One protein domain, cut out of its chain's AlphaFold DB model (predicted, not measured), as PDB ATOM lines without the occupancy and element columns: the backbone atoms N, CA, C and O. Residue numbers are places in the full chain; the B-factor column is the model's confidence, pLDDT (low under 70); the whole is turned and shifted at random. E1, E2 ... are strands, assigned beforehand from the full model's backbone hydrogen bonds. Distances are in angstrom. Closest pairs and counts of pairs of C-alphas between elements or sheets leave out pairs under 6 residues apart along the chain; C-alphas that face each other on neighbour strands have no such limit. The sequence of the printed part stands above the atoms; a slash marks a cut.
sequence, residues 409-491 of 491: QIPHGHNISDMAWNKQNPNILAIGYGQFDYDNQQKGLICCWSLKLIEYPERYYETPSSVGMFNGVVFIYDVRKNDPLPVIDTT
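Overview. This is residues 409 to 491 of the 491 residues of an uncharacterized protein of Schistosoma bovis (UniProt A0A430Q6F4). With little regular structure, this is one twisted sheet of four strands, with a long unnamed stretch, residues 464 to 491, folded back over one face. The sheet is a meander, each strand the antiparallel neighbour of the one before, in order E1 E2 E3 E4. The printed part has 83 residues, 26 in named strands, with no named helix: all strand, compact, radius of gyration of the C-alphas 12.9 A, spans 37 by 29 by 20 A.

Along the chain. Find C-alpha 415 at (165.618, 144.103, 229.925); E1 runs to 421, 18.3 A. E2 is residues 428 to 434, 19.9 A; E3, 444 to 450, 20.0 A; E4, 459 to 463, ends at (152.557, 143.920, 235.373).

Arrangement. Look for three hairpins: E1 and E2 have N 417 and O 432 at 2.8 A; E2 and E3, N 433 and O 445 at 2.7 A; E3 and E4, N 446 and O 461 at 2.9 A. Edge strands E1 and E4 are apart.

Size, cuts and confidence. The C-alphas of Gln 424 and Asp 439, the farthest apart, are 38.8 A apart. The printed part has no cut, and no link between strands is long. Mean pLDDT of the printed part is 75.0; look for values under 70 at, for instance, residues 409 to 414 and 465 to 471.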
ATOM      1  N   GLN A 409     168.104 154.054 238.755       42.25
ATOM      2  CA  GLN A 409     168.124 152.890 239.647       42.25
ATOM      3  C   GLN A 409     166.900 151.976 239.447       42.25
ATOM      4  O   GLN A 409     166.038 151.846 240.313       42.25
ATOM      5  N   ILE A 410     166.798 151.342 238.283       52.81
ATOM      6  CA  ILE A 410     165.839 150.276 238.019       52.81
ATOM      7  C   ILE A 410     166.231 149.109 238.943       52.81
ATOM      8  O   ILE A 410     167.433 148.843 239.104       52.81
ATOM      9  N   PRO A 411     165.270 148.409 239.578       47.12
ATOM     10  CA  PRO A 411     165.568 147.164 240.276       47.12
ATOM     11  C   PRO A 411     166.320 146.245 239.308       47.12
ATOM     12  O   PRO A 411     165.794 145.841 238.269       47.12
ATOM     13  N   HIS A 412     167.602 146.033 239.610       44.22
ATOM     14  CA  HIS A 412     168.566 145.391 238.729       44.22
ATOM     15  C   HIS A 412     168.011 144.029 238.299       44.22
ATOM     16  O   HIS A 412     167.826 143.161 239.148       44.22
ATOM     17  N   GLY A 413     167.727 143.849 237.003       57.25
ATOM     18  CA  GLY A 413     167.283 142.548 236.490       57.25
ATOM     19  C   GLY A 413     166.242 142.526 235.372       57.25
ATOM     20  O   GLY A 413     165.810 141.430 235.048       57.25
ATOM     21  N   HIS A 414     165.839 143.657 234.776       66.50
ATOM     22  CA  HIS A 414     164.873 143.665 233.666       66.50
ATOM     23  C   HIS A 414     165.490 144.237 232.384       66.50
ATOM     24  O   HIS A 414     166.175 145.260 232.423       66.50
ATOM     25  N   ASN A 415     165.209 143.609 231.240       73.44
ATOM     26  CA  ASN A 415     165.618 144.103 229.925       73.44
ATOM     27  C   ASN A 415     164.544 145.027 229.340       73.44
ATOM     28  O   ASN A 415     163.364 144.893 229.654       73.44
ATOM     29  N   ILE A 416     164.930 145.960 228.469       78.94
ATOM     30  CA  ILE A 416     163.964 146.791 227.735       78.94
ATOM     31  C   ILE A 416     163.316 145.929 226.648       78.94
ATOM     32  O   ILE A 416     164.015 145.371 225.801       78.94
ATOM     33  N   SER A 417     161.989 145.821 226.680       77.88
ATOM     34  CA  SER A 417     161.196 145.053 225.719       77.88
ATOM     35  C   SER A 417     160.594 145.913 224.614       77.88
ATOM     36  O   SER A 417     160.601 145.492 223.462       77.88
ATOM     37  N   ASP A 418     160.105 147.110 224.946       82.00
ATOM     38  CA  ASP A 418     159.506 148.031 223.974       82.00
ATOM     39  C   ASP A 418     159.600 149.490 224.449       82.00
ATOM     40  O   ASP A 418     159.785 149.759 225.641       82.00
ATOM     41  N   MET A 419     159.467 150.443 223.524       85.50
ATOM     42  CA  MET A 419     159.403 151.872 223.828       85.50
ATOM     43  C   MET A 419     158.441 152.617 222.896       85.50
ATOM     44  O   MET A 419     158.442 152.417 221.682       85.50
ATOM     45  N   ALA A 420     157.650 153.534 223.452       86.38
ATOM     46  CA  ALA A 420     156.659 154.300 222.703       86.38
ATOM     47  C   ALA A 420     156.586 155.760 223.167       86.38
ATOM     48  O   ALA A 420     156.480 156.054 224.356       86.38
ATOM     49  N   TRP A 421     156.584 156.691 222.213       87.81
ATOM     50  CA  TRP A 421     156.407 158.121 222.484       87.81
ATOM     51  C   TRP A 421     154.931 158.508 222.558       87.81
ATOM     52  O   TRP A 421     154.103 158.035 221.771       87.81
ATOM     53  N   ASN A 422     154.600 159.429 223.464       85.31
ATOM     54  CA  ASN A 422     153.265 160.014 223.509       85.31
ATOM     55  C   ASN A 422     153.059 160.984 222.329       85.31
ATOM     56  O   ASN A 422     153.838 161.907 222.109       85.31
ATOM     57  N   LYS A 423     151.959 160.804 221.590       88.00
ATOM     58  CA  LYS A 423     151.600 161.635 220.429       88.00
ATOM     59  C   LYS A 423     151.206 163.068 220.796       88.00
ATOM     60  O   LYS A 423     151.398 163.965 219.984       88.00
ATOM     61  N   GLN A 424     150.613 163.283 221.973       86.38
ATOM     62  CA  GLN A 424     150.149 164.610 222.404       86.38
ATOM     63  C   GLN A 424     151.262 165.428 223.064       86.38
ATOM     64  O   GLN A 424     151.311 166.642 222.892       86.38
ATOM     65  N   ASN A 425     152.146 164.771 223.816       83.62
ATOM     66  CA  ASN A 425     153.271 165.414 224.485       83.62
ATOM     67  C   ASN A 425     154.573 164.679 224.123       83.62
ATOM     68  O   ASN A 425     154.828 163.616 224.692       83.62
ATOM     69  N   PRO A 426     155.415 165.237 223.231       81.25
ATOM     70  CA  PRO A 426     156.636 164.578 222.765       81.25
ATOM     71  C   PRO A 426     157.714 164.476 223.850       81.25
ATOM     72  O   PRO A 426     158.731 163.830 223.634       81.25
ATOM     73  N   ASN A 427     157.505 165.090 225.019       81.75
ATOM     74  CA  ASN A 427     158.422 164.970 226.148       81.75
ATOM     75  C   ASN A 427     158.192 163.703 226.978       81.75
ATOM     76  O   ASN A 427     158.962 163.466 227.902       81.75
ATOM     77  N   ILE A 428     157.143 162.922 226.694       85.81
ATOM     78  CA  ILE A 428     156.803 161.720 227.460       85.81
ATOM     79  C   ILE A 428     157.149 160.467 226.654       85.81
ATOM     80  O   ILE A 428     156.656 160.281 225.537       85.81
ATOM     81  N   LEU A 429     157.933 159.586 227.269       87.25
ATOM     82  CA  LEU A 429     158.363 158.301 226.727       87.25
ATOM     83  C   LEU A 429     157.885 157.164 227.632       87.25
ATOM     84  O   LEU A 429     158.223 157.123 228.810       87.25
ATOM     85  N   ALA A 430     157.134 156.213 227.092       85.62
ATOM     86  CA  ALA A 430     156.816 154.966 227.773       85.62
ATOM     87  C   ALA A 430     157.868 153.908 227.423       85.62
ATOM     88  O   ALA A 430     158.160 153.699 226.247       85.62
ATOM     89  N   ILE A 431     158.426 153.244 228.432       85.56
ATOM     90  CA  ILE A 431     159.390 152.151 228.280       85.56
ATOM     91  C   ILE A 431     158.836 150.929 229.002       85.56
ATOM     92  O   ILE A 431     158.477 151.003 230.180       85.56
ATOM     93  N   GLY A 432     158.766 149.813 228.287       83.56
ATOM     94  CA  GLY A 432     158.409 148.520 228.836       83.56
ATOM     95  C   GLY A 432     159.644 147.705 229.186       83.56
ATOM     96  O   GLY A 432     160.504 147.491 228.336       83.56
ATOM     97  N   TYR A 433     159.709 147.225 230.419       80.88
ATOM     98  CA  TYR A 433     160.748 146.348 230.937       80.88
ATOM     99  C   TYR A 433     160.191 144.940 231.171       80.88
ATOM    100  O   TYR A 433     159.096 144.762 231.710       80.88
ATOM    101  N   GLY A 434     160.960 143.926 230.789       76.38
ATOM    102  CA  GLY A 434     160.593 142.524 230.929       76.38
ATOM    103  C   GLY A 434     161.800 141.598 230.819       76.38
ATOM    104  O   GLY A 434     162.825 141.946 230.234       76.38
ATOM    105  N   GLN A 435     161.677 140.404 231.395       74.62
ATOM    106  CA  GLN A 435     162.695 139.363 231.273       74.62
ATOM    107  C   GLN A 435     162.404 138.484 230.054       74.62
ATOM    108  O   GLN A 435     161.274 138.043 229.855       74.62
ATOM    109  N   PHE A 436     163.431 138.232 229.240       69.25
ATOM    110  CA  PHE A 436     163.326 137.400 228.034       69.25
ATOM    111  C   PHE A 436     163.671 135.923 228.275       69.25
ATOM    112  O   PHE A 436     163.430 135.091 227.403       69.25
ATOM    113  N   ASP A 437     164.219 135.590 229.445       69.25
ATOM    114  CA  ASP A 437     164.611 134.224 229.782       69.25
ATOM    115  C   ASP A 437     163.399 133.400 230.222       69.25
ATOM    116  O   ASP A 437     162.672 133.773 231.143       69.25
ATOM    117  N   TYR A 438     163.210 132.241 229.587       64.31
ATOM    118  CA  TYR A 438     162.103 131.329 229.885       64.31
ATOM    119  C   TYR A 438     162.195 130.726 231.298       64.31
ATOM    120  O   TYR A 438     161.172 130.507 231.941       64.31
ATOM    121  N   ASP A 439     163.415 130.503 231.792       63.19
ATOM    122  CA  ASP A 439     163.659 129.827 233.072       63.19
ATOM    123  C   ASP A 439     163.492 130.754 234.289       63.19
ATOM    124  O   ASP A 439     163.208 130.288 235.388       63.19
ATOM    125  N   ASN A 440     163.626 132.072 234.094       66.44
ATOM    126  CA  ASN A 440     163.539 133.091 235.143       66.44
ATOM    127  C   ASN A 440     162.469 134.132 234.793       66.44
ATOM    128  O   ASN A 440     162.768 135.310 234.598       66.44
ATOM    129  N   GLN A 441     161.208 133.706 234.718       68.06
ATOM    130  CA  GLN A 441     160.096 134.630 234.494       68.06
ATOM    131  C   GLN A 441     159.955 135.593 235.679       68.06
ATOM    132  O   GLN A 441     159.588 135.200 236.787       68.06
ATOM    133  N   GLN A 442     160.250 136.869 235.431       70.12
ATOM    134  CA  GLN A 442     160.026 137.961 236.372       70.12
ATOM    135  C   GLN A 442     158.798 138.775 235.962       70.12
ATOM    136  O   GLN A 442     158.326 138.704 234.823       70.12
ATOM    137  N   LYS A 443     158.278 139.552 236.913       74.44
ATOM    138  CA  LYS A 443     157.206 140.517 236.654       74.44
ATOM    139  C   LYS A 443     157.663 141.537 235.606       74.44
ATOM    140  O   LYS A 443     158.849 141.823 235.486       74.44
ATOM    141  N   GLY A 444     156.725 142.069 234.834       78.44
ATOM    142  CA  GLY A 444     157.011 143.187 233.941       78.44
ATOM    143  C   GLY A 444     156.895 144.519 234.672       78.44
ATOM    144  O   GLY A 444     156.218 144.634 235.697       78.44
ATOM    145  N   LEU A 445     157.557 145.534 234.130       80.88
ATOM    146  CA  LEU A 445     157.504 146.896 234.648       80.88
ATOM    147  C   LEU A 445     157.334 147.863 233.480       80.88
ATOM    148  O   LEU A 445     158.109 147.838 232.532       80.88
ATOM    149  N   ILE A 446     156.342 148.740 233.543       84.62
ATOM    150  CA  ILE A 446     156.154 149.813 232.561       84.62
ATOM    151  C   ILE A 446     156.494 151.125 233.252       84.62
ATOM    152  O   ILE A 446     155.896 151.438 234.276       84.62
ATOM    153  N   CYS A 447     157.414 151.911 232.697       83.44
ATOM    154  CA  CYS A 447     157.754 153.234 233.218       83.44
ATOM    155  C   CYS A 447     157.453 154.319 232.186       83.44
ATOM    156  O   CYS A 447     157.867 154.220 231.030       83.44
ATOM    157  N   CYS A 448     156.791 155.388 232.619       85.25
ATOM    158  CA  CYS A 448     156.623 156.607 231.839       85.25
ATOM    159  C   CYS A 448     157.642 157.646 232.303       85.25
ATOM    160  O   CYS A 448     157.633 158.076 233.455       85.25
ATOM    161  N   TRP A 449     158.510 158.044 231.388       83.94
ATOM    162  CA  TRP A 449     159.566 159.025 231.575       83.94
ATOM    163  C   TRP A 449     159.146 160.369 231.005       83.94
ATOM    164  O   TRP A 449     158.499 160.422 229.957       83.94
ATOM    165  N   SER A 450     159.571 161.444 231.660       81.44
ATOM    166  CA  SER A 450     159.453 162.804 231.149       81.44
ATOM    167  C   SER A 450     160.848 163.345 230.877       81.44
ATOM    168  O   SER A 450     161.726 163.247 231.724       81.44
ATOM    169  N   LEU A 451     161.067 163.981 229.728       78.00
ATOM    170  CA  LEU A 451     162.345 164.645 229.435       78.00
ATOM    171  C   LEU A 451     162.664 165.785 230.421       78.00
ATOM    172  O   LEU A 451     163.804 166.237 230.474       78.00
ATOM    173  N   LYS A 452     161.677 166.237 231.211       72.44
ATOM    174  CA  LYS A 452     161.883 167.193 232.309       72.44
ATOM    175  C   LYS A 452     162.529 166.554 233.546       72.44
ATOM    176  O   LYS A 452     163.273 167.240 234.237       72.44
ATOM    177  N   LEU A 453     162.283 165.260 233.792       68.00
ATOM    178  CA  LEU A 453     162.758 164.502 234.954       68.00
ATOM    179  C   LEU A 453     163.346 163.159 234.489       68.00
ATOM    180  O   LEU A 453     162.627 162.184 234.275       68.00
ATOM    181  N   ILE A 454     164.665 163.125 234.295       69.69
ATOM    182  CA  ILE A 454     165.367 161.981 233.687       69.69
ATOM    183  C   ILE A 454     165.813 160.961 234.746       69.69
ATOM    184  O   ILE A 454     165.996 159.787 234.436       69.69
ATOM    185  N   GLU A 455     165.979 161.394 235.996       66.06
ATOM    186  CA  GLU A 455     166.468 160.548 237.091       66.06
ATOM    187  C   GLU A 455     165.386 159.622 237.671       66.06
ATOM    188  O   GLU A 455     165.690 158.517 238.118       66.06
ATOM    189  N   TYR A 456     164.113 160.025 237.607       71.06
ATOM    190  CA  TYR A 456     162.992 159.245 238.131       71.06
ATOM    191  C   TYR A 456     161.830 159.198 237.135       71.06
ATOM    192  O   TYR A 456     161.505 160.223 236.531       71.06
ATOM    193  N   PRO A 457     161.171 158.036 236.961       75.88
ATOM    194  CA  PRO A 457     160.006 157.952 236.099       75.88
ATOM    195  C   PRO A 457     158.831 158.691 236.746       75.88
ATOM    196  O   PRO A 457     158.611 158.603 237.953       75.88
ATOM    197  N   GLU A 458     158.038 159.388 235.936       76.88
ATOM    198  CA  GLU A 458     156.849 160.117 236.393       76.88
ATOM    199  C   GLU A 458     155.736 159.150 236.831       76.88
ATOM    200  O   GLU A 458     154.979 159.421 237.766       76.88
ATOM    201  N   ARG A 459     155.655 157.987 236.169       81.62
ATOM    202  CA  ARG A 459     154.753 156.881 236.519       81.62
ATOM    203  C   ARG A 459     155.445 155.543 236.323       81.62
ATOM    204  O   ARG A 459     156.245 155.384 235.401       81.62
ATOM    205  N   TYR A 460     155.081 154.566 237.144       84.62
ATOM    206  CA  TYR A 460     155.464 153.178 236.944       84.62
ATOM    207  C   TYR A 460     154.286 152.248 237.251       84.62
ATOM    208  O   TYR A 460     153.496 152.520 238.153       84.62
ATOM    209  N   TYR A 461     154.176 151.162 236.491       83.69
ATOM    210  CA  TYR A 461     153.143 150.142 236.636       83.69
ATOM    211  C   TYR A 461     153.800 148.769 236.680       83.69
ATOM    212  O   TYR A 461     154.587 148.428 235.796       83.69
ATOM    213  N   GLU A 462     153.471 147.978 237.697       80.88
ATOM    214  CA  GLU A 462     153.890 146.581 237.775       80.88
ATOM    215  C   GLU A 462     152.879 145.701 237.042       80.88
ATOM    216  O   GLU A 462     151.683 145.722 237.342       80.88
ATOM    217  N   THR A 463     153.361 144.905 236.095       77.75
ATOM    218  CA  THR A 463     152.557 143.920 235.373       77.75
ATOM    219  C   THR A 463     152.960 142.504 235.796       77.75
ATOM    220  O   THR A 463     154.129 142.236 236.074       77.75
ATOM    221  N   PRO A 464     152.023 141.540 235.838       72.62
ATOM    222  CA  PRO A 464     152.337 140.159 236.215       72.62
ATOM    223  C   PRO A 464     153.279 139.448 235.224       72.62
ATOM    224  O   PRO A 464     153.903 138.460 235.589       72.62
ATOM    225  N   SER A 465     153.400 139.948 233.991       68.94
ATOM    226  CA  SER A 465     154.287 139.432 232.940       68.94
ATOM    227  C   SER A 465     154.912 140.590 232.151       68.94
ATOM    228  O   SER A 465     154.507 141.740 232.338       68.94
ATOM    229  N   SER A 466     155.893 140.298 231.291       63.94
ATOM    230  CA  SER A 466     156.567 141.278 230.431       63.94
ATOM    231  C   SER A 466     155.592 142.023 229.507       63.94
ATOM    232  O   SER A 466     154.458 141.600 229.268       63.94
ATOM    233  N   VAL A 467     156.025 143.189 229.022       57.84
ATOM    234  CA  VAL A 467     155.210 144.094 228.202       57.84
ATOM    235  C   VAL A 467     154.929 143.438 226.849       57.84
ATOM    236  O   VAL A 467     155.835 143.258 226.043       57.84
ATOM    237  N   GLY A 468     153.673 143.029 226.651       59.62
ATOM    238  CA  GLY A 468     153.274 142.048 225.636       59.62
ATOM    239  C   GLY A 468     153.052 140.687 226.292       59.62
ATOM    240  O   GLY A 468     153.855 139.772 226.135       59.62
ATOM    241  N   MET A 469     151.991 140.587 227.096       62.69
ATOM    242  CA  MET A 469     151.780 139.446 227.980       62.69
ATOM    243  C   MET A 469     151.741 138.139 227.178       62.69
ATOM    244  O   MET A 469     150.946 137.983 226.251       62.69
ATOM    245  N   PHE A 470     152.577 137.174 227.566       57.97
ATOM    246  CA  PHE A 470     152.725 135.878 226.884       57.97
ATOM    247  C   PHE A 470     151.424 135.047 226.837       57.97
ATOM    248  O   PHE A 470     151.320 134.087 226.079       57.97
ATOM    249  N   ASN A 471     150.437 135.412 227.657       63.19
ATOM    250  CA  ASN A 471     149.126 134.778 227.773       63.19
ATOM    251  C   ASN A 471     148.030 135.434 226.903       63.19
ATOM    252  O   ASN A 471     146.898 134.960 226.922       63.19
ATOM    253  N   GLY A 472     148.339 136.502 226.155       71.19
ATOM    254  CA  GLY A 472     147.385 137.194 225.278       71.19
ATOM    255  C   GLY A 472     146.407 138.145 225.982       71.19
ATOM    256  O   GLY A 472     145.473 138.623 225.342       71.19
ATOM    257  N   VAL A 473     146.604 138.427 227.273       76.75
ATOM    258  CA  VAL A 473     145.792 139.392 228.031       76.75
ATOM    259  C   VAL A 473     146.238 140.826 227.716       76.75
ATOM    260  O   VAL A 473     147.419 141.085 227.476       76.75
ATOM    261  N   VAL A 474     145.291 141.767 227.694       81.00
ATOM    262  CA  VAL A 474     145.528 143.183 227.398       81.00
ATOM    263  C   VAL A 474     145.115 144.037 228.591       81.00
ATOM    264  O   VAL A 474     143.953 144.046 228.987       81.00
ATOM    265  N   PHE A 475     146.061 144.821 229.105       81.75
ATOM    266  CA  PHE A 475     145.807 145.829 230.130       81.75
ATOM    267  C   PHE A 475     145.720 147.232 229.533       81.75
ATOM    268  O   PHE A 475     146.538 147.617 228.694       81.75
ATOM    269  N   ILE A 476     144.766 148.025 230.021       84.06
ATOM    270  CA  ILE A 476     144.648 149.451 229.693       84.06
ATOM    271  C   ILE A 476     144.788 150.262 230.981       84.06
ATOM    272  O   ILE A 476     143.975 150.125 231.892       84.06
ATOM    273  N   TYR A 477     145.795 151.135 231.040       83.69
ATOM    274  CA  TYR A 477     146.066 152.016 232.180       83.69
ATOM    275  C   TYR A 477     145.644 153.462 231.880       83.69
ATOM    276  O   TYR A 477     145.904 153.978 230.792       83.69
ATOM    277  N   ASP A 478     145.028 154.135 232.857       84.25
ATOM    278  CA  ASP A 478     144.786 155.584 232.813       84.25
ATOM    279  C   ASP A 478     145.924 156.317 233.529       84.25
ATOM    280  O   ASP A 478     145.994 156.360 234.755       84.25
ATOM    281  N   VAL A 479     146.815 156.918 232.739       81.81
ATOM    282  CA  VAL A 479     148.055 157.550 233.218       81.81
ATOM    283  C   VAL A 479     147.808 158.840 234.017       81.81
ATOM    284  O   VAL A 479     148.684 159.308 234.752       81.81
ATOM    285  N   ARG A 480     146.607 159.430 233.913       82.19
ATOM    286  CA  ARG A 480     146.251 160.658 234.649       82.19
ATOM    287  C   ARG A 480     145.924 160.375 236.109       82.19
ATOM    288  O   ARG A 480     146.122 161.248 236.954       82.19
ATOM    289  N   LYS A 481     145.438 159.172 236.403       79.50
ATOM    290  CA  LYS A 481     145.181 158.723 237.767       79.50
ATOM    291  C   LYS A 481     146.454 158.115 238.335       79.50
ATOM    292  O   LYS A 481     147.200 157.440 237.634       79.50
ATOM    293  N   ASN A 482     146.703 158.347 239.620       76.69
ATOM    294  CA  ASN A 482     147.821 157.717 240.322       76.69
ATOM    295  C   ASN A 482     147.429 156.325 240.851       76.69
ATOM    296  O   ASN A 482     147.790 155.956 241.967       76.69
ATOM    297  N   ASP A 483     146.634 155.595 240.070       79.50
ATOM    298  CA  ASP A 483     146.152 154.270 240.428       79.50
ATOM    299  C   ASP A 483     147.097 153.232 239.804       79.50
ATOM    300  O   ASP A 483     147.327 153.270 238.594       79.50
ATOM    301  N   PRO A 484     147.652 152.293 240.590       75.25
ATOM    302  CA  PRO A 484     148.575 151.279 240.072       75.25
ATOM    303  C   PRO A 484     147.858 150.156 239.306       75.25
ATOM    304  O   PRO A 484     148.509 149.288 238.727       75.25
ATOM    305  N   LEU A 485     146.523 150.141 239.326       78.81
ATOM    306  CA  LEU A 485     145.699 149.094 238.736       78.81
ATOM    307  C   LEU A 485     145.276 149.454 237.304       78.81
ATOM    308  O   LEU A 485     145.012 150.624 237.012       78.81
ATOM    309  N   PRO A 486     145.164 148.457 236.412       81.69
ATOM    310  CA  PRO A 486     144.609 148.669 235.086       81.69
ATOM    311  C   PRO A 486     143.122 149.036 235.189       81.69
ATOM    312  O   PRO A 486     142.383 148.508 236.019       81.69
ATOM    313  N   VAL A 487     142.675 149.944 234.325       80.12
ATOM    314  CA  VAL A 487     141.264 150.343 234.214       80.12
ATOM    315  C   VAL A 487     140.444 149.253 233.529       80.12
ATOM    316  O   VAL A 487     139.266 149.080 233.837       80.12
ATOM    317  N   ILE A 488     141.060 148.529 232.592       78.06
ATOM    318  CA  ILE A 488     140.454 147.402 231.883       78.06
ATOM    319  C   ILE A 488     141.466 146.260 231.868       78.06
ATOM    320  O   ILE A 488     142.631 146.470 231.521       78.06
ATOM    321  N   ASP A 489     140.988 145.073 232.231       74.19
ATOM    322  CA  ASP A 489     141.678 143.794 232.115       74.19
ATOM    323  C   ASP A 489     140.805 142.852 231.268       74.19
ATOM    324  O   ASP A 489     139.577 142.871 231.391       74.19
ATOM    325  N   THR A 490     141.420 142.078 230.376       66.88
ATOM    326  CA  THR A 490     140.731 141.115 229.500       66.88
ATOM    327  C   THR A 490     140.823 139.669 230.002       66.88
ATOM    328  O   THR A 490     140.604 138.756 229.206       66.88
ATOM    329  N   THR A 491     141.205 139.450 231.266       60.00
ATOM    330  CA  THR A 491     141.205 138.127 231.927       60.00
ATOM    331  C   THR A 491     139.843 137.460 231.985       60.00
ATOM    332  O   THR A 491     138.853 138.175 232.270       60.00
TER     333      THR A 491